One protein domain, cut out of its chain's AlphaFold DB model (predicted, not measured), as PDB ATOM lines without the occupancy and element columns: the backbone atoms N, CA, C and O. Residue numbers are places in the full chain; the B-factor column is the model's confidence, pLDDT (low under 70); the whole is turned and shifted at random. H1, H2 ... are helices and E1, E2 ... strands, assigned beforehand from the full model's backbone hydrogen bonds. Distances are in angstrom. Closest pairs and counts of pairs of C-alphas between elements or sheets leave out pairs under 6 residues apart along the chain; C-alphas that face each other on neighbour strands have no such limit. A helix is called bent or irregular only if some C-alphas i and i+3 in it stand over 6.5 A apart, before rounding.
ATOM      1  N   ALA A   4     148.829 120.580 117.672       92.12
ATOM      2  CA  ALA A   4     150.187 120.639 118.215       92.12
ATOM      3  C   ALA A   4     150.707 122.079 118.373       92.12
ATOM      4  O   ALA A   4     151.227 122.357 119.446       92.12
ATOM      5  N   PRO A   5     150.504 123.014 117.421       93.75
ATOM      6  CA  PRO A   5     150.978 124.387 117.600       93.75
ATOM      7  C   PRO A   5     150.452 125.083 118.861       93.75
ATOM      8  O   PRO A   5     151.230 125.685 119.596       93.75
ATOM      9  N   LEU A   6     149.156 124.935 119.166       95.81
ATOM     10  CA  LEU A   6     148.571 125.461 120.403       95.81
ATOM     11  C   LEU A   6     149.195 124.800 121.640       95.81
ATOM     12  O   LEU A   6     149.610 125.489 122.566       95.81
ATOM     13  N   LEU A   7     149.298 123.466 121.644       96.00
ATOM     14  CA  LEU A   7     149.871 122.725 122.772       96.00
ATOM     15  C   LEU A   7     151.339 123.095 123.017       96.00
ATOM     16  O   LEU A   7     151.732 123.273 124.163       96.00
ATOM     17  N   MET A   8     152.139 123.257 121.961       96.06
ATOM     18  CA  MET A   8     153.540 123.665 122.078       96.06
ATOM     19  C   MET A   8     153.667 125.096 122.596       96.06
ATOM     20  O   MET A   8     154.520 125.366 123.440       96.06
ATOM     21  N   ARG A   9     152.789 126.007 122.153       97.00
ATOM     22  CA  ARG A   9     152.773 127.379 122.668       97.00
ATOM     23  C   ARG A   9     152.475 127.413 124.165       97.00
ATOM     24  O   ARG A   9     153.186 128.086 124.903       97.00
ATOM     25  N   LEU A  10     151.469 126.663 124.611       97.81
ATOM     26  CA  LEU A  10     151.107 126.586 126.027       97.81
ATOM     27  C   LEU A  10     152.163 125.851 126.860       97.81
ATOM     28  O   LEU A  10     152.382 126.214 128.009       97.81
ATOM     29  N   ALA A  11     152.868 124.869 126.290       96.75
ATOM     30  CA  ALA A  11     153.996 124.227 126.966       96.75
ATOM     31  C   ALA A  11     155.134 125.222 127.232       96.75
ATOM     32  O   ALA A  11     155.742 125.184 128.298       96.75
ATOM     33  N   ALA A  12     155.387 126.146 126.300       97.12
ATOM     34  CA  ALA A  12     156.376 127.203 126.488       97.12
ATOM     35  C   ALA A  12     155.978 128.192 127.598       97.12
ATOM     36  O   ALA A  12     156.848 128.622 128.348       97.12
ATOM     37  N   VAL A  13     154.683 128.511 127.740       96.88
ATOM     38  CA  VAL A  13     154.166 129.398 128.807       96.88
ATOM     39  C   VAL A  13     154.509 128.863 130.198       96.88
ATOM     40  O   VAL A  13     154.920 129.626 131.062       96.88
ATOM     41  N   VAL A  14     154.403 127.548 130.395       95.88
ATOM     42  CA  VAL A  14     154.727 126.892 131.673       95.88
ATOM     43  C   VAL A  14     156.165 126.354 131.728       95.88
ATOM     44  O   VAL A  14     156.511 125.585 132.616       95.88
ATOM     45  N   ASN A  15     157.012 126.704 130.750       94.56
ATOM     46  CA  ASN A  15     158.389 126.207 130.616       94.56
ATOM     47  C   ASN A  15     158.507 124.661 130.674       94.56
ATOM     48  O   ASN A  15     159.492 124.097 131.161       94.56
ATOM     49  N   ASN A  16     157.512 123.940 130.150       92.56
ATOM     50  CA  ASN A  16     157.505 122.481 130.140       92.56
ATOM     51  C   ASN A  16     158.265 121.931 128.925       92.56
ATOM     52  O   ASN A  16     157.704 121.676 127.859       92.56
ATOM     53  N   ARG A  17     159.563 121.683 129.122       91.88
ATOM     54  CA  ARG A  17     160.477 121.135 128.101       91.88
ATOM     55  C   ARG A  17     160.272 119.648 127.796       91.88
ATOM     56  O   ARG A  17     160.902 119.123 126.884       91.88
ATOM     57  N   GLN A  18     159.436 118.949 128.565       90.06
ATOM     58  CA  GLN A  18     159.189 117.521 128.356       90.06
ATOM     59  C   GLN A  18     158.180 117.269 127.226       90.06
ATOM     60  O   GLN A  18     158.114 116.160 126.696       90.06
ATOM     61  N   VAL A  19     157.401 118.288 126.852       92.75
ATOM     62  CA  VAL A  19     156.462 118.242 125.727       92.75
ATOM     63  C   VAL A  19     157.229 118.507 124.430       92.75
ATOM     64  O   VAL A  19     157.861 119.546 124.269       92.75
ATOM     65  N   LYS A  20     157.170 117.561 123.492       90.50
ATOM     66  CA  LYS A  20     157.897 117.575 122.215       90.50
ATOM     67  C   LYS A  20     156.966 117.757 121.015       90.50
ATOM     68  O   LYS A  20     155.843 117.261 121.000       90.50
ATOM     69  N   LEU A  21     157.454 118.403 119.957       86.81
ATOM     70  CA  LEU A  21     156.664 118.619 118.738       86.81
ATOM     71  C   LEU A  21     156.258 117.299 118.054       86.81
ATOM     72  O   LEU A  21     155.103 117.151 117.645       86.81
ATOM     73  N   ASP A  22     157.180 116.331 117.976       84.81
ATOM     74  CA  ASP A  22     156.911 114.983 117.466       84.81
ATOM     75  C   ASP A  22     157.189 113.923 118.546       84.81
ATOM     76  O   ASP A  22     158.310 113.424 118.667       84.81
ATOM     77  N   PRO A  23     156.196 113.623 119.402       84.06
ATOM     78  CA  PRO A  23     156.373 112.682 120.496       84.06
ATOM     79  C   PRO A  23     156.412 111.234 120.011       84.06
ATOM     80  O   PRO A  23     155.652 110.821 119.130       84.06
ATOM     81  N   THR A  24     157.238 110.432 120.675       81.00
ATOM     82  CA  THR A  24     157.254 108.972 120.540       81.00
ATOM     83  C   THR A  24     156.326 108.317 121.567       81.00
ATOM     84  O   THR A  24     155.727 108.978 122.418       81.00
ATOM     85  N   ILE A  25     156.216 106.984 121.534       75.50
ATOM     86  CA  ILE A  25     155.412 106.239 122.516       75.50
ATOM     87  C   ILE A  25     155.912 106.422 123.959       75.50
ATOM     88  O   ILE A  25     155.117 106.364 124.893       75.50
ATOM     89  N   VAL A  26     157.210 106.688 124.145       78.56
ATOM     90  CA  VAL A  26     157.817 106.919 125.465       78.56
ATOM     91  C   VAL A  26     157.355 108.255 126.054       78.56
ATOM     92  O   VAL A  26     157.171 108.368 127.262       78.56
ATOM     93  N   ASP A  27     157.081 109.240 125.198       85.94
ATOM     94  CA  ASP A  27     156.642 110.576 125.604       85.94
ATOM     95  C   ASP A  27     155.124 110.635 125.882       85.94
ATOM     96  O   ASP A  27     154.622 111.617 126.430       85.94
ATOM     97  N   PHE A  28     154.369 109.586 125.526       84.44
ATOM     98  CA  PHE A  28     152.903 109.599 125.537       84.44
ATOM     99  C   PHE A  28     152.309 109.992 126.894       84.44
ATOM    100  O   PHE A  28     151.423 110.842 126.943       84.44
ATOM    101  N   ASN A  29     152.805 109.421 127.996       85.88
ATOM    102  CA  ASN A  29     152.275 109.708 129.334       85.88
ATOM    103  C   ASN A  29     152.507 111.167 129.743       85.88
ATOM    104  O   ASN A  29     151.621 111.795 130.321       85.88
ATOM    105  N   THR A  30     153.676 111.716 129.413       89.56
ATOM    106  CA  THR A  30     154.016 113.121 129.660       89.56
ATOM    107  C   THR A  30     153.093 114.046 128.877       89.56
ATOM    108  O   THR A  30     152.495 114.963 129.440       89.56
ATOM    109  N   HIS A  31     152.918 113.766 127.586       91.62
ATOM    110  CA  HIS A  31     152.028 114.523 126.711       91.62
ATOM    111  C   HIS A  31     150.569 114.446 127.148       91.62
ATOM    112  O   HIS A  31     149.863 115.452 127.140       91.62
ATOM    113  N   GLU A  32     150.107 113.261 127.539       90.62
ATOM    114  CA  GLU A  32     148.752 113.058 128.031       90.62
ATOM    115  C   GLU A  32     148.513 113.803 129.348       90.62
ATOM    116  O   GLU A  32     147.451 114.399 129.541       90.62
ATOM    117  N   HIS A  33     149.486 113.782 130.258       91.31
ATOM    118  CA  HIS A  33     149.401 114.535 131.498       91.31
ATOM    119  C   HIS A  33     149.296 116.037 131.219       91.31
ATOM    120  O   HIS A  33     148.364 116.676 131.701       91.31
ATOM    121  N   PHE A  34     150.169 116.580 130.368       94.19
ATOM    122  CA  PHE A  34     150.119 117.991 129.993       94.19
ATOM    123  C   PHE A  34     148.810 118.368 129.279       94.19
ATOM    124  O   PHE A  34     148.226 119.413 129.556       94.19
ATOM    125  N   LEU A  35     148.280 117.487 128.423       94.44
ATOM    126  CA  LEU A  35     146.988 117.699 127.772       94.44
ATOM    127  C   LEU A  35     145.855 117.894 128.790       94.44
ATOM    128  O   LEU A  35     144.966 118.705 128.549       94.44
ATOM    129  N   ARG A  36     145.879 117.192 129.930       93.06
ATOM    130  CA  ARG A  36     144.880 117.378 130.999       93.06
ATOM    131  C   ARG A  36     144.994 118.748 131.656       93.06
ATOM    132  O   ARG A  36     143.966 119.389 131.839       93.06
ATOM    133  N   VAL A  37     146.219 119.194 131.940       95.38
ATOM    134  CA  VAL A  37     146.499 120.527 132.501       95.38
ATOM    135  C   VAL A  37     145.946 121.610 131.582       95.38
ATOM    136  O   VAL A  37     145.126 122.419 132.004       95.38
ATOM    137  N   VAL A  38     146.306 121.559 130.295       97.31
ATOM    138  CA  VAL A  38     145.821 122.508 129.285       97.31
ATOM    139  C   VAL A  38     144.300 122.462 129.153       97.31
ATOM    140  O   VAL A  38     143.655 123.505 129.137       97.31
ATOM    141  N   SER A  39     143.710 121.265 129.079       97.19
ATOM    142  CA  SER A  39     142.255 121.114 128.940       97.19
ATOM    143  C   SER A  39     141.513 121.754 130.110       97.19
ATOM    144  O   SER A  39     140.522 122.445 129.897       97.19
ATOM    145  N   GLN A  40     142.005 121.553 131.335       96.69
ATOM    146  CA  GLN A  40     141.406 122.132 132.530       96.69
ATOM    147  C   GLN A  40     141.603 123.652 132.585       96.69
ATOM    148  O   GLN A  40     140.631 124.370 132.788       96.69
ATOM    149  N   ALA A  41     142.818 124.152 132.340       98.19
ATOM    150  CA  ALA A  41     143.105 125.587 132.340       98.19
ATOM    151  C   ALA A  41     142.255 126.348 131.308       98.19
ATOM    152  O   ALA A  41     141.625 127.353 131.632       98.19
ATOM    153  N   CYS A  42     142.181 125.834 130.076       98.50
ATOM    154  CA  CYS A  42     141.354 126.414 129.024       98.50
ATOM    155  C   CYS A  42     139.858 126.345 129.363       98.50
ATOM    156  O   CYS A  42     139.142 127.308 129.101       98.50
ATOM    157  N   ALA A  43     139.377 125.236 129.935       98.19
ATOM    158  CA  ALA A  43     137.973 125.103 130.322       98.19
ATOM    159  C   ALA A  43     137.601 126.080 131.445       98.19
ATOM    160  O   ALA A  43     136.581 126.755 131.343       98.19
ATOM    161  N   GLU A  44     138.440 126.208 132.475       98.31
ATOM    162  CA  GLU A  44     138.239 127.182 133.550       98.31
ATOM    163  C   GLU A  44     138.228 128.616 133.017       98.31
ATOM    164  O   GLU A  44     137.339 129.383 133.373       98.31
ATOM    165  N   TYR A  45     139.153 128.962 132.117       98.56
ATOM    166  CA  TYR A  45     139.153 130.263 131.450       98.56
ATOM    167  C   TYR A  45     137.851 130.507 130.667       98.56
ATOM    168  O   TYR A  45     137.238 131.559 130.808       98.56
ATOM    169  N   VAL A  46     137.365 129.531 129.892       98.19
ATOM    170  CA  VAL A  46     136.091 129.665 129.159       98.19
ATOM    171  C   VAL A  46     134.897 129.834 130.105       98.19
ATOM    172  O   VAL A  46     134.014 130.639 129.816       98.19
ATOM    173  N   VAL A  47     134.874 129.138 131.246       98.00
ATOM    174  CA  VAL A  47     133.836 129.311 132.278       98.00
ATOM    175  C   VAL A  47     133.896 130.711 132.898       98.00
ATOM    176  O   VAL A  47     132.853 131.326 133.107       98.00
ATOM    177  N   GLU A  48     135.093 131.237 133.170       97.81
ATOM    178  CA  GLU A  48     135.281 132.612 133.653       97.81
ATOM    179  C   GLU A  48     134.747 133.637 132.649       97.81
ATOM    180  O   GLU A  48     133.972 134.511 133.028       97.81
ATOM    181  N   ILE A  49     135.084 133.482 131.366       98.19
ATOM    182  CA  ILE A  49     134.572 134.334 130.292       98.19
ATOM    183  C   ILE A  49     133.043 134.256 130.203       98.19
ATOM    184  O   ILE A  49     132.382 135.292 130.161       98.19
ATOM    185  N   ALA A  50     132.465 133.054 130.201       97.44
ATOM    186  CA  ALA A  50     131.021 132.863 130.053       97.44
ATOM    187  C   ALA A  50     130.209 133.577 131.149       97.44
ATOM    188  O   ALA A  50     129.163 134.159 130.874       97.44
ATOM    189  N   ARG A  51     130.734 133.628 132.381       97.06
ATOM    190  CA  ARG A  51     130.108 134.339 133.514       97.06
ATOM    191  C   ARG A  51     129.970 135.850 133.313       97.06
ATOM    192  O   ARG A  51     129.236 136.485 134.058       97.06
ATOM    193  N   THR A  52     130.672 136.424 132.341       97.44
ATOM    194  CA  THR A  52     130.664 137.871 132.073       97.44
ATOM    195  C   THR A  52     129.783 138.271 130.884       97.44
ATOM    196  O   THR A  52     129.737 139.450 130.540       97.44
ATOM    197  N   GLY A  53     129.099 137.324 130.233       94.38
ATOM    198  CA  GLY A  53     128.245 137.626 129.081       94.38
ATOM    199  C   GLY A  53     127.273 136.502 128.744       94.38
ATOM    200  O   GLY A  53     126.128 136.539 129.179       94.38
ATOM    201  N   THR A  54     127.722 135.520 127.958       93.38
ATOM    202  CA  THR A  54     126.862 134.437 127.448       93.38
ATOM    203  C   THR A  54     127.222 133.087 128.055       93.38
ATOM    204  O   THR A  54     128.396 132.737 128.179       93.38
ATOM    205  N   ASP A  55     126.198 132.286 128.343       91.69
ATOM    206  CA  ASP A  55     126.340 130.912 128.817       91.69
ATOM    207  C   ASP A  55     126.947 129.990 127.739       91.69
ATOM    208  O   ASP A  55     126.479 129.933 126.598       91.69
ATOM    209  N   TYR A  56     127.960 129.204 128.112       89.38
ATOM    210  CA  TYR A  56     128.553 128.183 127.247       89.38
ATOM    211  C   TYR A  56     127.573 127.045 126.897       89.38
ATOM    212  O   TYR A  56     127.808 126.315 125.931       89.38
ATOM    213  N   HIS A  57     126.459 126.895 127.622       92.25
ATOM    214  CA  HIS A  57     125.370 125.985 127.258       92.25
ATOM    215  C   HIS A  57     124.651 126.406 125.965       92.25
ATOM    216  O   HIS A  57     124.162 125.538 125.236       92.25
ATOM    217  N   ALA A  58     124.677 127.693 125.594       93.44
ATOM    218  CA  ALA A  58     124.209 128.185 124.296       93.44
ATOM    219  C   ALA A  58     125.233 127.877 123.181       93.44
ATOM    220  O   ALA A  58     125.743 128.767 122.504       93.44
ATOM    221  N   THR A  59     125.546 126.588 122.995       92.81
ATOM    222  CA  THR A  59     126.728 126.098 122.259       92.81
ATOM    223  C   THR A  59     126.858 126.700 120.857       92.81
ATOM    224  O   THR A  59     127.934 127.159 120.485       92.81
ATOM    225  N   THR A  60     125.777 126.733 120.073       94.75
ATOM    226  CA  THR A  60     125.802 127.280 118.704       94.75
ATOM    227  C   THR A  60     126.178 128.760 118.689       94.75
ATOM    228  O   THR A  60     127.037 129.163 117.908       94.75
ATOM    229  N   GLN A  61     125.572 129.552 119.578       95.81
ATOM    230  CA  GLN A  61     125.846 130.982 119.695       95.81
ATOM    231  C   GLN A  61     127.270 131.221 120.201       95.81
ATOM    232  O   GLN A  61     128.019 131.987 119.602       95.81
ATOM    233  N   PHE A  62     127.672 130.505 121.253       97.00
ATOM    234  CA  PHE A  62     128.996 130.636 121.853       97.00
ATOM    235  C   PHE A  62     130.110 130.304 120.851       97.00
ATOM    236  O   PHE A  62     131.112 131.011 120.778       97.00
ATOM    237  N   LEU A  63     129.935 129.256 120.035       96.69
ATOM    238  CA  LEU A  63     130.879 128.910 118.968       96.69
ATOM    239  C   LEU A  63     130.935 129.983 117.877       96.69
ATOM    240  O   LEU A  63     132.029 130.317 117.424       96.69
ATOM    241  N   ALA A  64     129.785 130.520 117.462       96.75
ATOM    242  CA  ALA A  64     129.720 131.565 116.443       96.75
ATOM    243  C   ALA A  64     130.402 132.861 116.906       96.75
ATOM    244  O   ALA A  64     131.134 133.485 116.138       96.75
ATOM    245  N   ASP A  65     130.206 133.244 118.166       97.50
ATOM    246  CA  ASP A  65     130.834 134.428 118.749       97.50
ATOM    247  C   ASP A  65     132.327 134.212 118.996       97.50
ATOM    248  O   ASP A  65     133.137 135.080 118.666       97.50
ATOM    249  N   ALA A  66     132.719 133.033 119.491       97.38
ATOM    250  CA  ALA A  66     134.122 132.682 119.659       97.38
ATOM    251  C   ALA A  66     134.878 132.688 118.329       97.38
ATOM    252  O   ALA A  66     136.021 133.137 118.275       97.38
ATOM    253  N   GLU A  67     134.243 132.238 117.241       96.12
ATOM    254  CA  GLU A  67     134.848 132.245 115.909       96.12
ATOM    255  C   GLU A  67     135.187 133.665 115.435       96.12
ATOM    256  O   GLU A  67     136.105 133.814 114.638       96.12
ATOM    257  N   ARG A  68     134.557 134.731 115.944       96.31
ATOM    258  CA  ARG A  68     134.882 136.115 115.541       96.31
ATOM    259  C   ARG A  68     136.303 136.525 115.928       96.31
ATOM    260  O   ARG A  68     136.945 137.246 115.171       96.31
ATOM    261  N   ASN A  69     136.831 136.008 117.033       97.50
ATOM    262  CA  ASN A  69     138.198 136.261 117.481       97.50
ATOM    263  C   ASN A  69     139.061 135.015 117.269       97.50
ATOM    264  O   ASN A  69     138.855 133.991 117.911       97.50
ATOM    265  N   LEU A  70     140.060 135.089 116.392       95.81
ATOM    266  CA  LEU A  70     140.895 133.948 116.016       95.81
ATOM    267  C   LEU A  70     141.545 133.250 117.222       95.81
ATOM    268  O   LEU A  70     141.546 132.021 117.310       95.81
ATOM    269  N   SER A  71     142.105 134.031 118.144       96.88
ATOM    270  CA  SER A  71     142.829 133.499 119.298       96.88
ATOM    271  C   SER A  71     141.880 132.834 120.291       96.88
ATOM    272  O   SER A  71     142.171 131.741 120.777       96.88
ATOM    273  N   PHE A  72     140.711 133.434 120.529       97.94
ATOM    274  CA  PHE A  72     139.677 132.822 121.361       97.94
ATOM    275  C   PHE A  72     139.076 131.571 120.702       97.94
ATOM    276  O   PHE A  72     138.907 130.544 121.367       97.94
ATOM    277  N   ALA A  73     138.870 131.595 119.381       97.44
ATOM    278  CA  ALA A  73     138.433 130.444 118.601       97.44
ATOM    279  C   ALA A  73     139.373 129.244 118.790       97.44
ATOM    280  O   ALA A  73     138.901 128.125 118.987       97.44
ATOM    281  N   TYR A  74     140.698 129.441 118.796       97.31
ATOM    282  CA  TYR A  74     141.626 128.334 119.047       97.31
ATOM    283  C   TYR A  74     141.375 127.644 120.387       97.31
ATOM    284  O   TYR A  74     141.426 126.418 120.430       97.31
ATOM    285  N   ILE A  75     141.061 128.395 121.445       98.12
ATOM    286  CA  ILE A  75     140.786 127.842 122.777       98.12
ATOM    287  C   ILE A  75     139.452 127.090 122.788       98.12
ATOM    288  O   ILE A  75     139.403 125.913 123.153       98.12
ATOM    289  N   VAL A  76     138.379 127.739 122.332       98.00
ATOM    290  CA  VAL A  76     137.024 127.172 122.375       98.00
ATOM    291  C   VAL A  76     136.911 125.946 121.469       98.00
ATOM    292  O   VAL A  76     136.444 124.891 121.902       98.00
ATOM    293  N   PHE A  77     137.401 126.025 120.230       96.88
ATOM    294  CA  PHE A  77     137.356 124.888 119.314       96.88
ATOM    295  C   PHE A  77     138.333 123.775 119.707       96.88
ATOM    296  O   PHE A  77     138.038 122.613 119.433       96.88
ATOM    297  N   PHE A  78     139.460 124.072 120.364       97.19
ATOM    298  CA  PHE A  78     140.324 123.029 120.928       97.19
ATOM    299  C   PHE A  78     139.577 122.200 121.978       97.19
ATOM    300  O   PHE A  78     139.614 120.966 121.927       97.19
ATOM    301  N   LEU A  79     138.858 122.866 122.887       97.19
ATOM    302  CA  LEU A  79     138.025 122.204 123.890       97.19
ATOM    303  C   LEU A  79     136.912 121.379 123.240       97.19
ATOM    304  O   LEU A  79     136.835 120.167 123.455       97.19
ATOM    305  N   TYR A  80     136.111 122.031 122.393       94.94
ATOM    306  CA  TYR A  80     134.913 121.462 121.782       94.94
ATOM    307  C   TYR A  80     135.218 120.318 120.805       94.94
ATOM    308  O   TYR A  80     134.596 119.257 120.849       94.94
ATOM    309  N   LEU A  81     136.203 120.492 119.920       93.38
ATOM    310  CA  LEU A  81     136.477 119.527 118.853       93.38
ATOM    311  C   LEU A  81     137.467 118.431 119.252       93.38
ATOM    312  O   LEU A  81     137.542 117.420 118.543       93.38
ATOM    313  N   PHE A  82     138.235 118.611 120.333       94.00
ATOM    314  CA  PHE A  82     139.324 117.698 120.681       94.00
ATOM    315  C   PHE A  82     139.435 117.348 122.164       94.00
ATOM    316  O   PHE A  82     139.285 116.173 122.489       94.00
ATOM    317  N   ALA A  83     139.733 118.296 123.055       95.50
ATOM    318  CA  ALA A  83     140.132 117.967 124.427       95.50
ATOM    319  C   ALA A  83     139.039 117.219 125.206       95.50
ATOM    320  O   ALA A  83     139.315 116.157 125.771       95.50
ATOM    321  N   PHE A  84     137.789 117.690 125.170       94.69
ATOM    322  CA  PHE A  84     136.686 116.991 125.837       94.69
ATOM    323  C   PHE A  84     136.425 115.618 125.222       94.69
ATOM    324  O   PHE A  84     136.342 114.624 125.941       94.69
ATOM    325  N   LYS A  85     136.423 115.533 123.888       93.19
ATOM    326  CA  LYS A  85     136.259 114.271 123.160       93.19
ATOM    327  C   LYS A  85     137.350 113.256 123.510       93.19
ATOM    328  O   LYS A  85     137.062 112.078 123.688       93.19
ATOM    329  N   TYR A  86     138.600 113.696 123.642       92.44
ATOM    330  CA  TYR A  86     139.721 112.841 124.035       92.44
ATOM    331  C   TYR A  86     139.539 112.265 125.446       92.44
ATOM    332  O   TYR A  86     139.713 111.060 125.655       92.44
ATOM    333  N   LEU A  87     139.163 113.108 126.414       92.88
ATOM    334  CA  LEU A  87     138.898 112.671 127.787       92.88
ATOM    335  C   LEU A  87     137.717 111.695 127.843       92.88
ATOM    336  O   LEU A  87     137.782 110.683 128.552       92.88
ATOM    337  N   ASP A  88     136.680 111.963 127.056       94.50
ATOM    338  CA  ASP A  88     135.497 111.122 126.976       94.50
ATOM    339  C   ASP A  88     135.809 109.757 126.350       94.50
ATOM    340  O   ASP A  88     135.496 108.725 126.939       94.50
ATOM    341  N   TYR A  89     136.579 109.715 125.256       92.38
ATOM    342  CA  TYR A  89     137.114 108.469 124.697       92.38
ATOM    343  C   TYR A  89     137.827 107.622 125.742       92.38
ATOM    344  O   TYR A  89     137.564 106.425 125.865       92.38
ATOM    345  N   LYS A  90     138.723 108.231 126.521       90.56
ATOM    346  CA  LYS A  90     139.484 107.512 127.544       90.56
ATOM    347  C   LYS A  90     138.568 106.930 128.622       90.56
ATOM    348  O   LYS A  90     138.763 105.790 129.047       90.56
ATOM    349  N   SER A  91     137.574 107.698 129.062       92.38
ATOM    350  CA  SER A  91     136.569 107.252 130.031       92.38
ATOM    351  C   SER A  91     135.708 106.116 129.469       92.38
ATOM    352  O   SER A  91     135.530 105.083 130.118       92.38
ATOM    353  N   ALA A  92     135.235 106.273 128.232       94.31
ATOM    354  CA  ALA A  92     134.393 105.323 127.526       94.31
ATOM    355  C   ALA A  92     135.102 103.990 127.284       94.31
ATOM    356  O   ALA A  92     134.505 102.941 127.522       94.31
ATOM    357  N   VAL A  93     136.386 104.023 126.903       92.81
ATOM    358  CA  VAL A  93     137.206 102.813 126.766       92.81
ATOM    359  C   VAL A  93     137.330 102.103 128.107       92.81
ATOM    360  O   VAL A  93     137.007 100.928 128.203       92.81
ATOM    361  N   ARG A  94     137.728 102.818 129.166       91.31
ATOM    362  CA  ARG A  94     137.976 102.230 130.497       91.31
ATOM    363  C   ARG A  94     136.746 101.598 131.144       91.31
ATOM    364  O   ARG A  94     136.905 100.724 131.998       91.31
ATOM    365  N   ARG A  95     135.555 102.058 130.761       92.19
ATOM    366  CA  ARG A  95     134.250 101.610 131.272       92.19
ATOM    367  C   ARG A  95     133.471 100.748 130.274       92.19
ATOM    368  O   ARG A  95     132.309 100.466 130.532       92.19
ATOM    369  N   ASN A  96     134.070 100.385 129.139       92.94
ATOM    370  CA  ASN A  96     133.415  99.645 128.060       92.94
ATOM    371  C   ASN A  96     132.057 100.226 127.617       92.94
ATOM    372  O   ASN A  96     131.090  99.502 127.391       92.94
ATOM    373  N   ARG A  97     131.952 101.554 127.485       94.62
ATOM    374  CA  ARG A  97     130.718 102.208 127.021       94.62
ATOM    375  C   ARG A  97     130.595 102.089 125.499       94.62
ATOM    376  O   ARG A  97     130.758 103.078 124.793       94.62
ATOM    377  N   ILE A 150     138.531  95.274 126.085       90.81
ATOM    378  CA  ILE A 150     138.890  94.083 126.853       90.81
ATOM    379  C   ILE A 150     139.311  94.466 128.263       90.81
ATOM    380  O   ILE A 150     139.958  95.493 128.481       90.81
ATOM    381  N   ARG A 151     138.964  93.630 129.239       85.00
ATOM    382  CA  ARG A 151     139.368  93.839 130.628       85.00
ATOM    383  C   ARG A 151     140.859  93.526 130.793       85.00
ATOM    384  O   ARG A 151     141.301  92.420 130.504       85.00
ATOM    385  N   TRP A 152     141.617  94.480 131.324       79.88
ATOM    386  CA  TRP A 152     143.028  94.337 131.679       79.88
ATOM    387  C   TRP A 152     143.265  94.718 133.141       79.88
ATOM    388  O   TRP A 152     143.340  95.901 133.479       79.88
ATOM    389  N   LEU A 153     143.415  93.709 134.006       76.00
ATOM    390  CA  LEU A 153     143.611  93.845 135.457       76.00
ATOM    391  C   LEU A 153     142.558  94.774 136.107       76.00
ATOM    392  O   LEU A 153     141.474  94.334 136.493       76.00
ATOM    393  N   HIS A 154     142.850  96.074 136.175       73.12
ATOM    394  CA  HIS A 154     142.063  97.088 136.878       73.12
ATOM    395  C   HIS A 154     141.226  98.002 135.961       73.12
ATOM    396  O   HIS A 154     140.427  98.786 136.468       73.12
ATOM    397  N   ALA A 155     141.360  97.923 134.631       78.56
ATOM    398  CA  ALA A 155     140.615  98.772 133.691       78.56
ATOM    399  C   ALA A 155     140.342  98.065 132.356       78.56
ATOM    400  O   ALA A 155     140.973  97.058 132.052       78.56
ATOM    401  N   HIS A 156     139.425  98.589 131.541       89.44
ATOM    402  CA  HIS A 156     139.314  98.164 130.143       89.44
ATOM    403  C   HIS A 156     140.321  98.893 129.242       89.44
ATOM    404  O   HIS A 156     140.674 100.050 129.495       89.44
ATOM    405  N   VAL A 157     140.778  98.209 128.194       88.88
ATOM    406  CA  VAL A 157     141.731  98.704 127.189       88.88
ATOM    407  C   VAL A 157     141.264  98.356 125.773       88.88
ATOM    408  O   VAL A 157     140.370  97.527 125.583       88.88
ATOM    409  N   GLY A 158     141.858  99.010 124.773       87.38
ATOM    410  CA  GLY A 158     141.663  98.657 123.367       87.38
ATOM    411  C   GLY A 158     142.253  97.285 123.023       87.38
ATOM    412  O   GLY A 158     143.100  96.753 123.740       87.38
ATOM    413  N   TRP A 159     141.791  96.712 121.914       85.62
ATOM    414  CA  TRP A 159     142.255  95.415 121.404       85.62
ATOM    415  C   TRP A 159     143.696  95.419 120.879       85.62
ATOM    416  O   TRP A 159     144.305  94.363 120.738       85.62
ATOM    417  N   ASP A 160     144.247  96.597 120.606       83.50
ATOM    418  CA  ASP A 160     145.652  96.803 120.261       83.50
ATOM    419  C   ASP A 160     146.584  96.558 121.455       83.50
ATOM    420  O   ASP A 160     147.674  96.013 121.286       83.50
ATOM    421  N   MET A 161     146.143  96.867 122.677       86.12
ATOM    422  CA  MET A 161     146.985  96.817 123.874       86.12
ATOM    423  C   MET A 161     147.636  95.442 124.151       86.12
ATOM    424  O   MET A 161     148.835  95.412 124.432       86.12
ATOM    425  N   PRO A 162     146.948  94.283 124.065       82.31
ATOM    426  CA  PRO A 162     147.598  92.980 124.226       82.31
ATOM    427  C   PRO A 162     148.663  92.715 123.168       82.31
ATOM    428  O   PRO A 162     149.714  92.165 123.489       82.31
ATOM    429  N   ILE A 163     148.408  93.126 121.923       84.94
ATOM    430  CA  ILE A 163     149.338  92.954 120.804       84.94
ATOM    431  C   ILE A 163     150.572  93.832 121.035       84.94
ATOM    432  O   ILE A 163     151.702  93.360 120.918       84.94
ATOM    433  N   GLU A 164     150.378  95.087 121.446       83.81
ATOM    434  CA  GLU A 164     151.466  95.998 121.809       83.81
ATOM    435  C   GLU A 164     152.296  95.465 122.982       83.81
ATOM    436  O   GLU A 164     153.528  95.522 122.946       83.81
ATOM    437  N   LYS A 165     151.648  94.894 124.005       82.62
ATOM    438  CA  LYS A 165     152.343  94.284 125.147       82.62
ATOM    439  C   LYS A 165     153.120  93.039 124.756       82.62
ATOM    440  O   LYS A 165     154.270  92.912 125.170       82.62
ATOM    441  N   LEU A 166     152.544  92.168 123.931       83.94
ATOM    442  CA  LEU A 166     153.242  90.995 123.421       83.94
ATOM    443  C   LEU A 166     154.473  91.399 122.599       83.94
ATOM    444  O   LEU A 166     155.563  90.881 122.831       83.94
ATOM    445  N   ASN A 167     154.325  92.385 121.712       83.88
ATOM    446  CA  ASN A 167     155.431  92.937 120.931       83.88
ATOM    447  C   ASN A 167     156.533  93.526 121.821       83.88
ATOM    448  O   ASN A 167     157.716  93.307 121.561       83.88
ATOM    449  N   ALA A 168     156.165  94.252 122.878       83.50
ATOM    450  CA  ALA A 168     157.126  94.782 123.839       83.50
ATOM    451  C   ALA A 168     157.885  93.661 124.566       83.50
ATOM    452  O   ALA A 168     159.107  93.730 124.670       83.50
ATOM    453  N   TRP A 169     157.196  92.605 125.012       83.38
ATOM    454  CA  TRP A 169     157.840  91.467 125.675       83.38
ATOM    455  C   TRP A 169     158.796  90.711 124.753       83.38
ATOM    456  O   TRP A 169     159.891  90.357 125.185       83.38
ATOM    457  N   ILE A 170     158.419  90.512 123.486       83.50
ATOM    458  CA  ILE A 170     159.295  89.894 122.484       83.50
ATOM    459  C   ILE A 170     160.564  90.731 122.316       83.50
ATOM    460  O   ILE A 170     161.656  90.186 122.416       83.50
ATOM    461  N   LYS A 171     160.442  92.053 122.133       81.94
ATOM    462  CA  LYS A 171     161.602  92.950 121.968       81.94
ATOM    463  C   LYS A 171     162.517  92.985 123.193       81.94
ATOM    464  O   LYS A 171     163.723  93.108 123.045       81.94
ATOM    465  N   GLN A 172     161.952  92.882 124.395       80.38
ATOM    466  CA  GLN A 172     162.727  92.842 125.639       80.38
ATOM    467  C   GLN A 172     163.434  91.501 125.850       80.38
ATOM    468  O   GLN A 172     164.494  91.461 126.463       80.38
ATOM    469  N   SER A 173     162.848  90.407 125.358       77.00
ATOM    470  CA  SER A 173     163.367  89.050 125.581       77.00
ATOM    471  C   SER A 173     164.297  88.578 124.464       77.00
ATOM    472  O   SER A 173     165.193  87.774 124.696       77.00
ATOM    473  N   VAL A 174     164.087  89.065 123.241       73.81
ATOM    474  CA  VAL A 174     164.880  88.754 122.049       73.81
ATOM    475  C   VAL A 174     165.707  89.997 121.723       73.81
ATOM    476  O   VAL A 174     165.320  90.827 120.905       73.81
ATOM    477  N   VAL A 175     166.816  90.146 122.452       67.12
ATOM    478  CA  VAL A 175     167.638  91.370 122.559       67.12
ATOM    479  C   VAL A 175     168.204  91.853 121.209       67.12
ATOM    480  O   VAL A 175     168.412  93.050 121.032       67.12
ATOM    481  N   SER A 176     168.407  90.962 120.226       70.31
ATOM    482  CA  SER A 176     168.920  91.315 118.889       70.31
ATOM    483  C   SER A 176     168.532  90.300 117.804       70.31
ATOM    484  O   SER A 176     168.385  89.114 118.096       70.31
ATOM    485  N   ASP A 217     150.890 118.289 141.624       72.25
ATOM    486  CA  ASP A 217     150.449 119.677 141.642       72.25
ATOM    487  C   ASP A 217     150.509 120.226 140.211       72.25
ATOM    488  O   ASP A 217     151.548 120.169 139.549       72.25
ATOM    489  N   ILE A 218     149.350 120.649 139.714       87.75
ATOM    490  CA  ILE A 218     149.160 121.234 138.384       87.75
ATOM    491  C   ILE A 218     148.609 122.658 138.479       87.75
ATOM    492  O   ILE A 218     148.364 123.281 137.446       87.75
ATOM    493  N   GLU A 219     148.361 123.167 139.689       90.88
ATOM    494  CA  GLU A 219     147.667 124.441 139.878       90.88
ATOM    495  C   GLU A 219     148.528 125.614 139.415       90.88
ATOM    496  O   GLU A 219     148.018 126.513 138.745       90.88
ATOM    497  N   ALA A 220     149.840 125.556 139.656       92.19
ATOM    498  CA  ALA A 220     150.780 126.558 139.161       92.19
ATOM    499  C   ALA A 220     150.760 126.651 137.623       92.19
ATOM    500  O   ALA A 220     150.566 127.734 137.066       92.19
ATOM    501  N   ASP A 221     150.872 125.515 136.927       94.94
ATOM    502  CA  ASP A 221     150.844 125.462 135.459       94.94
ATOM    503  C   ASP A 221     149.500 125.953 134.901       94.94
ATOM    504  O   ASP A 221     149.457 126.708 133.925       94.94
ATOM    505  N   LYS A 222     148.385 125.548 135.522       96.12
ATOM    506  CA  LYS A 222     147.052 126.017 135.129       96.12
ATOM    507  C   LYS A 222     146.927 127.527 135.272       96.12
ATOM    508  O   LYS A 222     146.409 128.173 134.361       96.12
ATOM    509  N   LEU A 223     147.365 128.077 136.404       96.94
ATOM    510  CA  LEU A 223     147.275 129.504 136.680       96.94
ATOM    511  C   LEU A 223     148.098 130.299 135.664       96.94
ATOM    512  O   LEU A 223     147.564 131.229 135.071       96.94
ATOM    513  N   LEU A 224     149.330 129.872 135.372       97.81
ATOM    514  CA  LEU A 224     150.175 130.493 134.345       97.81
ATOM    515  C   LEU A 224     149.504 130.504 132.964       97.81
ATOM    516  O   LEU A 224     149.522 131.523 132.276       97.81
ATOM    517  N   ILE A 225     148.870 129.396 132.563       98.50
ATOM    518  CA  ILE A 225     148.117 129.339 131.303       98.50
ATOM    519  C   ILE A 225     146.933 130.309 131.334       98.50
ATOM    520  O   ILE A 225     146.715 131.027 130.363       98.50
ATOM    521  N   LYS A 226     146.165 130.353 132.425       98.56
ATOM    522  CA  LYS A 226     144.999 131.240 132.538       98.56
ATOM    523  C   LYS A 226     145.400 132.710 132.513       98.56
ATOM    524  O   LYS A 226     144.784 133.467 131.771       98.56
ATOM    525  N   GLU A 227     146.443 133.102 133.246       98.50
ATOM    526  CA  GLU A 227     146.952 134.478 133.210       98.50
ATOM    527  C   GLU A 227     147.436 134.863 131.817       98.50
ATOM    528  O   GLU A 227     147.088 135.929 131.314       98.50
ATOM    529  N   PHE A 228     148.138 133.957 131.135       98.56
ATOM    530  CA  PHE A 228     148.507 134.155 129.740       98.56
ATOM    531  C   PHE A 228     147.274 134.383 128.842       98.56
ATOM    532  O   PHE A 228     147.249 135.317 128.046       98.56
ATOM    533  N   LEU A 229     146.211 133.586 128.976       98.62
ATOM    534  CA  LEU A 229     144.994 133.782 128.174       98.62
ATOM    535  C   LEU A 229     144.287 135.108 128.496       98.62
ATOM    536  O   LEU A 229     143.886 135.818 127.573       98.62
ATOM    537  N   ARG A 230     144.186 135.474 129.779       98.56
ATOM    538  CA  ARG A 230     143.585 136.740 130.224       98.56
ATOM    539  C   ARG A 230     144.347 137.952 129.705       98.56
ATOM    540  O   ARG A 230     143.728 138.893 129.220       98.56
ATOM    541  N   GLN A 231     145.675 137.905 129.779       98.19
ATOM    542  CA  GLN A 231     146.547 138.983 129.333       98.19
ATOM    543  C   GLN A 231     146.453 139.206 127.819       98.19
ATOM    544  O   GLN A 231     146.407 140.349 127.375       98.19
ATOM    545  N   PHE A 232     146.453 138.130 127.027       98.00
ATOM    546  CA  PHE A 232     146.582 138.240 125.571       98.00
ATOM    547  C   PHE A 232     145.251 138.223 124.817       98.00
ATOM    548  O   PHE A 232     145.184 138.791 123.732       98.00
ATOM    549  N   ILE A 233     144.201 137.581 125.338       97.81
ATOM    550  CA  ILE A 233     142.882 137.524 124.681       97.81
ATOM    551  C   ILE A 233     141.888 138.466 125.370       97.81
ATOM    552  O   ILE A 233     141.166 139.192 124.688       97.81
ATOM    553  N   GLY A 234     141.836 138.449 126.705       97.81
ATOM    554  CA  GLY A 234     140.957 139.300 127.508       97.81
ATOM    555  C   GLY A 234     140.297 138.572 128.680       97.81
ATOM    556  O   GLY A 234     140.457 137.373 128.872       97.81
ATOM    557  N   THR A 235     139.535 139.310 129.485       97.94
ATOM    558  CA  THR A 235     138.909 138.803 130.722       97.94
ATOM    559  C   THR A 235     137.383 138.795 130.689       97.94
ATOM    560  O   THR A 235     136.764 138.254 131.602       97.94
ATOM    561  N   THR A 236     136.764 139.368 129.652       98.19
ATOM    562  CA  THR A 236     135.301 139.447 129.524       98.19
ATOM    563  C   THR A 236     134.822 138.898 128.188       98.19
ATOM    564  O   THR A 236     135.538 138.981 127.189       98.19
ATOM    565  N   TYR A 237     133.591 138.387 128.152       97.94
ATOM    566  CA  TYR A 237     132.928 137.882 126.953       97.94
ATOM    567  C   TYR A 237     132.962 138.928 125.843       97.94
ATOM    568  O   TYR A 237     133.472 138.658 124.761       97.94
ATOM    569  N   ALA A 238     132.540 140.155 126.157       97.62
ATOM    570  CA  ALA A 238     132.510 141.259 125.207       97.62
ATOM    571  C   ALA A 238     133.881 141.539 124.576       97.62
ATOM    572  O   ALA A 238     133.932 141.824 123.381       97.62
ATOM    573  N   THR A 239     134.976 141.443 125.342       97.69
ATOM    574  CA  THR A 239     136.346 141.621 124.836       97.69
ATOM    575  C   THR A 239     136.768 140.460 123.943       97.69
ATOM    576  O   THR A 239     137.230 140.673 122.822       97.69
ATOM    577  N   VAL A 240     136.603 139.223 124.415       97.75
ATOM    578  CA  VAL A 240     137.158 138.051 123.723       97.75
ATOM    579  C   VAL A 240     136.362 137.654 122.480       97.75
ATOM    580  O   VAL A 240     136.879 136.911 121.653       97.75
ATOM    581  N   THR A 241     135.135 138.156 122.314       97.62
ATOM    582  CA  THR A 241     134.317 137.959 121.105       97.62
ATOM    583  C   THR A 241     134.390 139.126 120.120       97.62
ATOM    584  O   THR A 241     133.695 139.101 119.101       97.62
ATOM    585  N   GLN A 242     135.209 140.155 120.386       97.25
ATOM    586  CA  GLN A 242     135.448 141.205 119.393       97.25
ATOM    587  C   GLN A 242     136.107 140.612 118.139       97.25
ATOM    588  O   GLN A 242     137.063 139.837 118.274       97.25
ATOM    589  N   PRO A 243     135.637 140.968 116.928       97.50
ATOM    590  CA  PRO A 243     136.248 140.516 115.686       97.50
ATOM    591  C   PRO A 243     137.749 140.810 115.646       97.50
ATOM    592  O   PRO A 243     138.174 141.955 115.781       97.50
ATOM    593  N   SER A 244     138.559 139.769 115.466       95.19
ATOM    594  CA  SER A 244     140.011 139.900 115.363       95.19
ATOM    595  C   SER A 244     140.625 138.684 114.682       95.19
ATOM    596  O   SER A 244     140.326 137.543 115.032       95.19
ATOM    597  N   ASP A 245     141.540 138.941 113.752       93.19
ATOM    598  CA  ASP A 245     142.361 137.924 113.085       93.19
ATOM    599  C   ASP A 245     143.794 137.892 113.624       93.19
ATOM    600  O   ASP A 245     144.660 137.192 113.094       93.19
ATOM    601  N   ALA A 246     144.055 138.641 114.698       92.62
ATOM    602  CA  ALA A 246     145.364 138.693 115.313       92.62
ATOM    603  C   ALA A 246     145.711 137.358 115.990       92.62
ATOM    604  O   ALA A 246     144.938 136.779 116.763       92.62
ATOM    605  N   ASN A 247     146.936 136.898 115.742       93.50
ATOM    606  CA  ASN A 247     147.548 135.788 116.463       93.50
ATOM    607  C   ASN A 247     148.096 136.273 117.816       93.50
ATOM    608  O   ASN A 247     149.307 136.316 118.035       93.50
ATOM    609  N   LEU A 248     147.190 136.660 118.715       95.38
ATOM    610  CA  LEU A 248     147.505 137.212 120.039       95.38
ATOM    611  C   LEU A 248     148.291 136.222 120.903       95.38
ATOM    612  O   LEU A 248     149.101 136.612 121.733       95.38
ATOM    613  N   LEU A 249     148.097 134.925 120.662       95.88
ATOM    614  CA  LEU A 249     148.800 133.861 121.371       95.88
ATOM    615  C   LEU A 249     150.195 133.571 120.807       95.88
ATOM    616  O   LEU A 249     150.895 132.734 121.373       95.88
ATOM    617  N   SER A 250     150.613 134.212 119.711       94.88
ATOM    618  CA  SER A 250     151.886 133.931 119.026       94.88
ATOM    619  C   SER A 250     152.071 132.439 118.709       94.88
ATOM    620  O   SER A 250     153.137 131.861 118.917       94.88
ATOM    621  N   ILE A 251     151.001 131.781 118.255       93.56
ATOM    622  CA  ILE A 251     151.040 130.375 117.847       93.56
ATOM    623  C   ILE A 251     151.820 130.248 116.538       93.56
ATOM    624  O   ILE A 251     151.651 131.065 115.632       93.56
ATOM    625  N   ASP A 252     152.628 129.198 116.402       91.94
ATOM    626  CA  ASP A 252     153.224 128.849 115.114       91.94
ATOM    627  C   ASP A 252     152.137 128.388 114.129       91.94
ATOM    628  O   ASP A 252     151.598 127.282 114.199       91.94
ATOM    629  N   MET A 253     151.796 129.271 113.199       89.19
ATOM    630  CA  MET A 253     150.749 129.042 112.213       89.19
ATOM    631  C   MET A 253     151.284 128.540 110.871       89.19
ATOM    632  O   MET A 253     150.517 128.516 109.905       89.19
ATOM    633  N   THR A 254     152.556 128.141 110.777       87.38
ATOM    634  CA  THR A 254     153.183 127.696 109.517       87.38
ATOM    635  C   THR A 254     152.328 126.640 108.812       87.38
ATOM    636  O   THR A 254     151.968 126.776 107.646       87.38
ATOM    637  N   ASP A 255     151.849 125.660 109.572       79.25
ATOM    638  CA  ASP A 255     150.985 124.588 109.069       79.25
ATOM    639  C   ASP A 255     149.479 124.929 109.033       79.25
ATOM    640  O   ASP A 255     148.648 124.081 108.691       79.25
ATOM    641  N   TRP A 256     149.092 126.115 109.500       87.00
ATOM    642  CA  TRP A 256     147.705 126.589 109.574       87.00
ATOM    643  C   TRP A 256     147.419 127.712 108.568       87.00
ATOM    644  O   TRP A 256     146.401 128.390 108.672       87.00
ATOM    645  N   GLY A 257     148.266 127.858 107.545       78.00
ATOM    646  CA  GLY A 257     148.102 128.843 106.468       78.00
ATOM    647  C   GLY A 257     148.878 130.146 106.685       78.00
ATOM    648  O   GLY A 257     148.807 131.043 105.844       78.00
ATOM    649  N   GLY A 258     149.640 130.240 107.779       83.69
ATOM    650  CA  GLY A 258     150.452 131.401 108.129       83.69
ATOM    651  C   GLY A 258     149.632 132.663 108.416       83.69
ATOM    652  O   GLY A 258     148.402 132.673 108.369       83.69
ATOM    653  N   LEU A 259     150.330 133.764 108.700       82.94
ATOM    654  CA  LEU A 259     149.704 135.048 109.053       82.94
ATOM    655  C   LEU A 259     148.904 135.680 107.905       82.94
ATOM    656  O   LEU A 259     148.039 136.510 108.149       82.94
ATOM    657  N   ARG A 260     149.164 135.281 106.653       80.19
ATOM    658  CA  ARG A 260     148.444 135.807 105.483       80.19
ATOM    659  C   ARG A 260     147.015 135.276 105.383       80.19
ATOM    660  O   ARG A 260     146.171 135.939 104.791       80.19
ATOM    661  N   ARG A 261     146.752 134.065 105.890       82.12
ATOM    662  CA  ARG A 261     145.440 133.400 105.808       82.12
ATOM    663  C   ARG A 261     145.135 132.625 107.096       82.12
ATOM    664  O   ARG A 261     144.935 131.408 107.043       82.12
ATOM    665  N   PRO A 262     145.053 133.321 108.245       80.62
ATOM    666  CA  PRO A 262     145.038 132.715 109.578       80.62
ATOM    667  C   PRO A 262     143.919 131.696 109.807       80.62
ATOM    668  O   PRO A 262     144.059 130.744 110.576       80.62
ATOM    669  N   ARG A 263     142.783 131.918 109.140       85.56
ATOM    670  CA  ARG A 263     141.575 131.105 109.276       85.56
ATOM    671  C   ARG A 263     141.520 129.953 108.291       85.56
ATOM    672  O   ARG A 263     140.965 128.913 108.634       85.56
ATOM    673  N   GLN A 264     142.063 130.112 107.082       84.12
ATOM    674  CA  GLN A 264     141.790 129.195 105.967       84.12
ATOM    675  C   GLN A 264     142.166 127.752 106.315       84.12
ATOM    676  O   GLN A 264     141.396 126.827 106.058       84.12
ATOM    677  N   CYS A 265     143.317 127.578 106.963       85.81
ATOM    678  CA  CYS A 265     143.824 126.276 107.374       85.81
ATOM    679  C   CYS A 265     143.855 126.120 108.903       85.81
ATOM    680  O   CYS A 265     144.588 125.276 109.416       85.81
ATOM    681  N   ALA A 266     143.038 126.874 109.645       90.75
ATOM    682  CA  ALA A 266     142.872 126.655 111.078       90.75
ATOM    683  C   ALA A 266     142.298 125.245 111.360       90.75
ATOM    684  O   ALA A 266     141.511 124.734 110.556       90.75
TER     685      ALA A 266
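This is residues 4 to 97, 150 to 176 and 217 to 266 of the 298 residues of the protein "Hypothetical protein" of Haptolina ericina (UniProt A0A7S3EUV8). The long helix H2 runs through the middle of a body of crossed helices, with H1, H6 and part of bent, nearly straight H4 packed on it. At H4's far end sits the small strand hairpin E1-E2, and beyond it residues 163 to 176, mostly H5, stick out. The 171 printed residues, mostly helix by class, hold H1 H2 H3 H4 E1 E2 H5 H6 H7 in that order, E1 and E2 antiparallel. The whole is only just loose, close to compact: radius of gyration of the C-alphas 18.9 A, spans 60 by 34 by 33 A.

Start at H1, residues 4 to 13: it touches H2, residues 25 to 50, about perpendicular at 79 degrees, closest C-alphas Leu 10 and Val 38, 7.4 A. H2, the hub, is irregular: C-alphas 26 and 29 are 7.3 A apart. H4, residues 70 to 94, was assigned as one helix by its hydrogen bonds but is bent, C-alphas 81 and 84 being 7.4 A apart; its arms are H4a, residues 70 to 81, and H4b, residues 84 to 94. H4a touches H2 at Ile 75 and Cys 42, closest C-alphas 6.4 A, a steep tilt of 66 degrees, opposite ways. H3, residues 59 to 68, forms a helical hairpin with H4a, closest C-alphas Glu 67 and Ala 73, 4.8 A. In the hairpin of E1, residues 150 to 152, and E2, residues 155 to 157, N 152 and O 155 are within hydrogen-bond range at 2.8 A; the closest C-alphas of H4b and E2 are Arg 94 and His 156, 4.3 A. H5, residues 160 to 173, touches no helix. H6, residues 219 to 232, touches H2, closest C-alphas Lys 222 and Ala 41, 4.9 A. H7, residues 237 to 240, only just touches H2, with 3 pairs of C-alphas within 8 A, the closest Tyr 237 and Ile 49, 5.1 A. Every O i to N i+4 pair is within hydrogen-bond range in H1, H4b, H5 and H6, but 20 of 22 in H2, 5 of 6 in H3 and 7 of 8 in H4a; H7 is too short for one.

Find C-alpha 4 at (150.187, 120.639, 118.215), where H1 begins. H2 runs 36.9 A from first to last C-alpha, H5 20.1 A and H6 19.9 A. H7 ends at C-alpha 240, (137.158, 138.051, 123.723).

Gly 53 and Ser 176 have the two C-alphas farthest apart, 62.5 A. Residues 98 to 149 and 177 to 216 are not printed; the gaps between C-alphas are 11.5 A and 40.8 A. The link H1 to H2 is long, and residues 241 to 266 hold no named element. Residue 175 alone has pLDDT under 70.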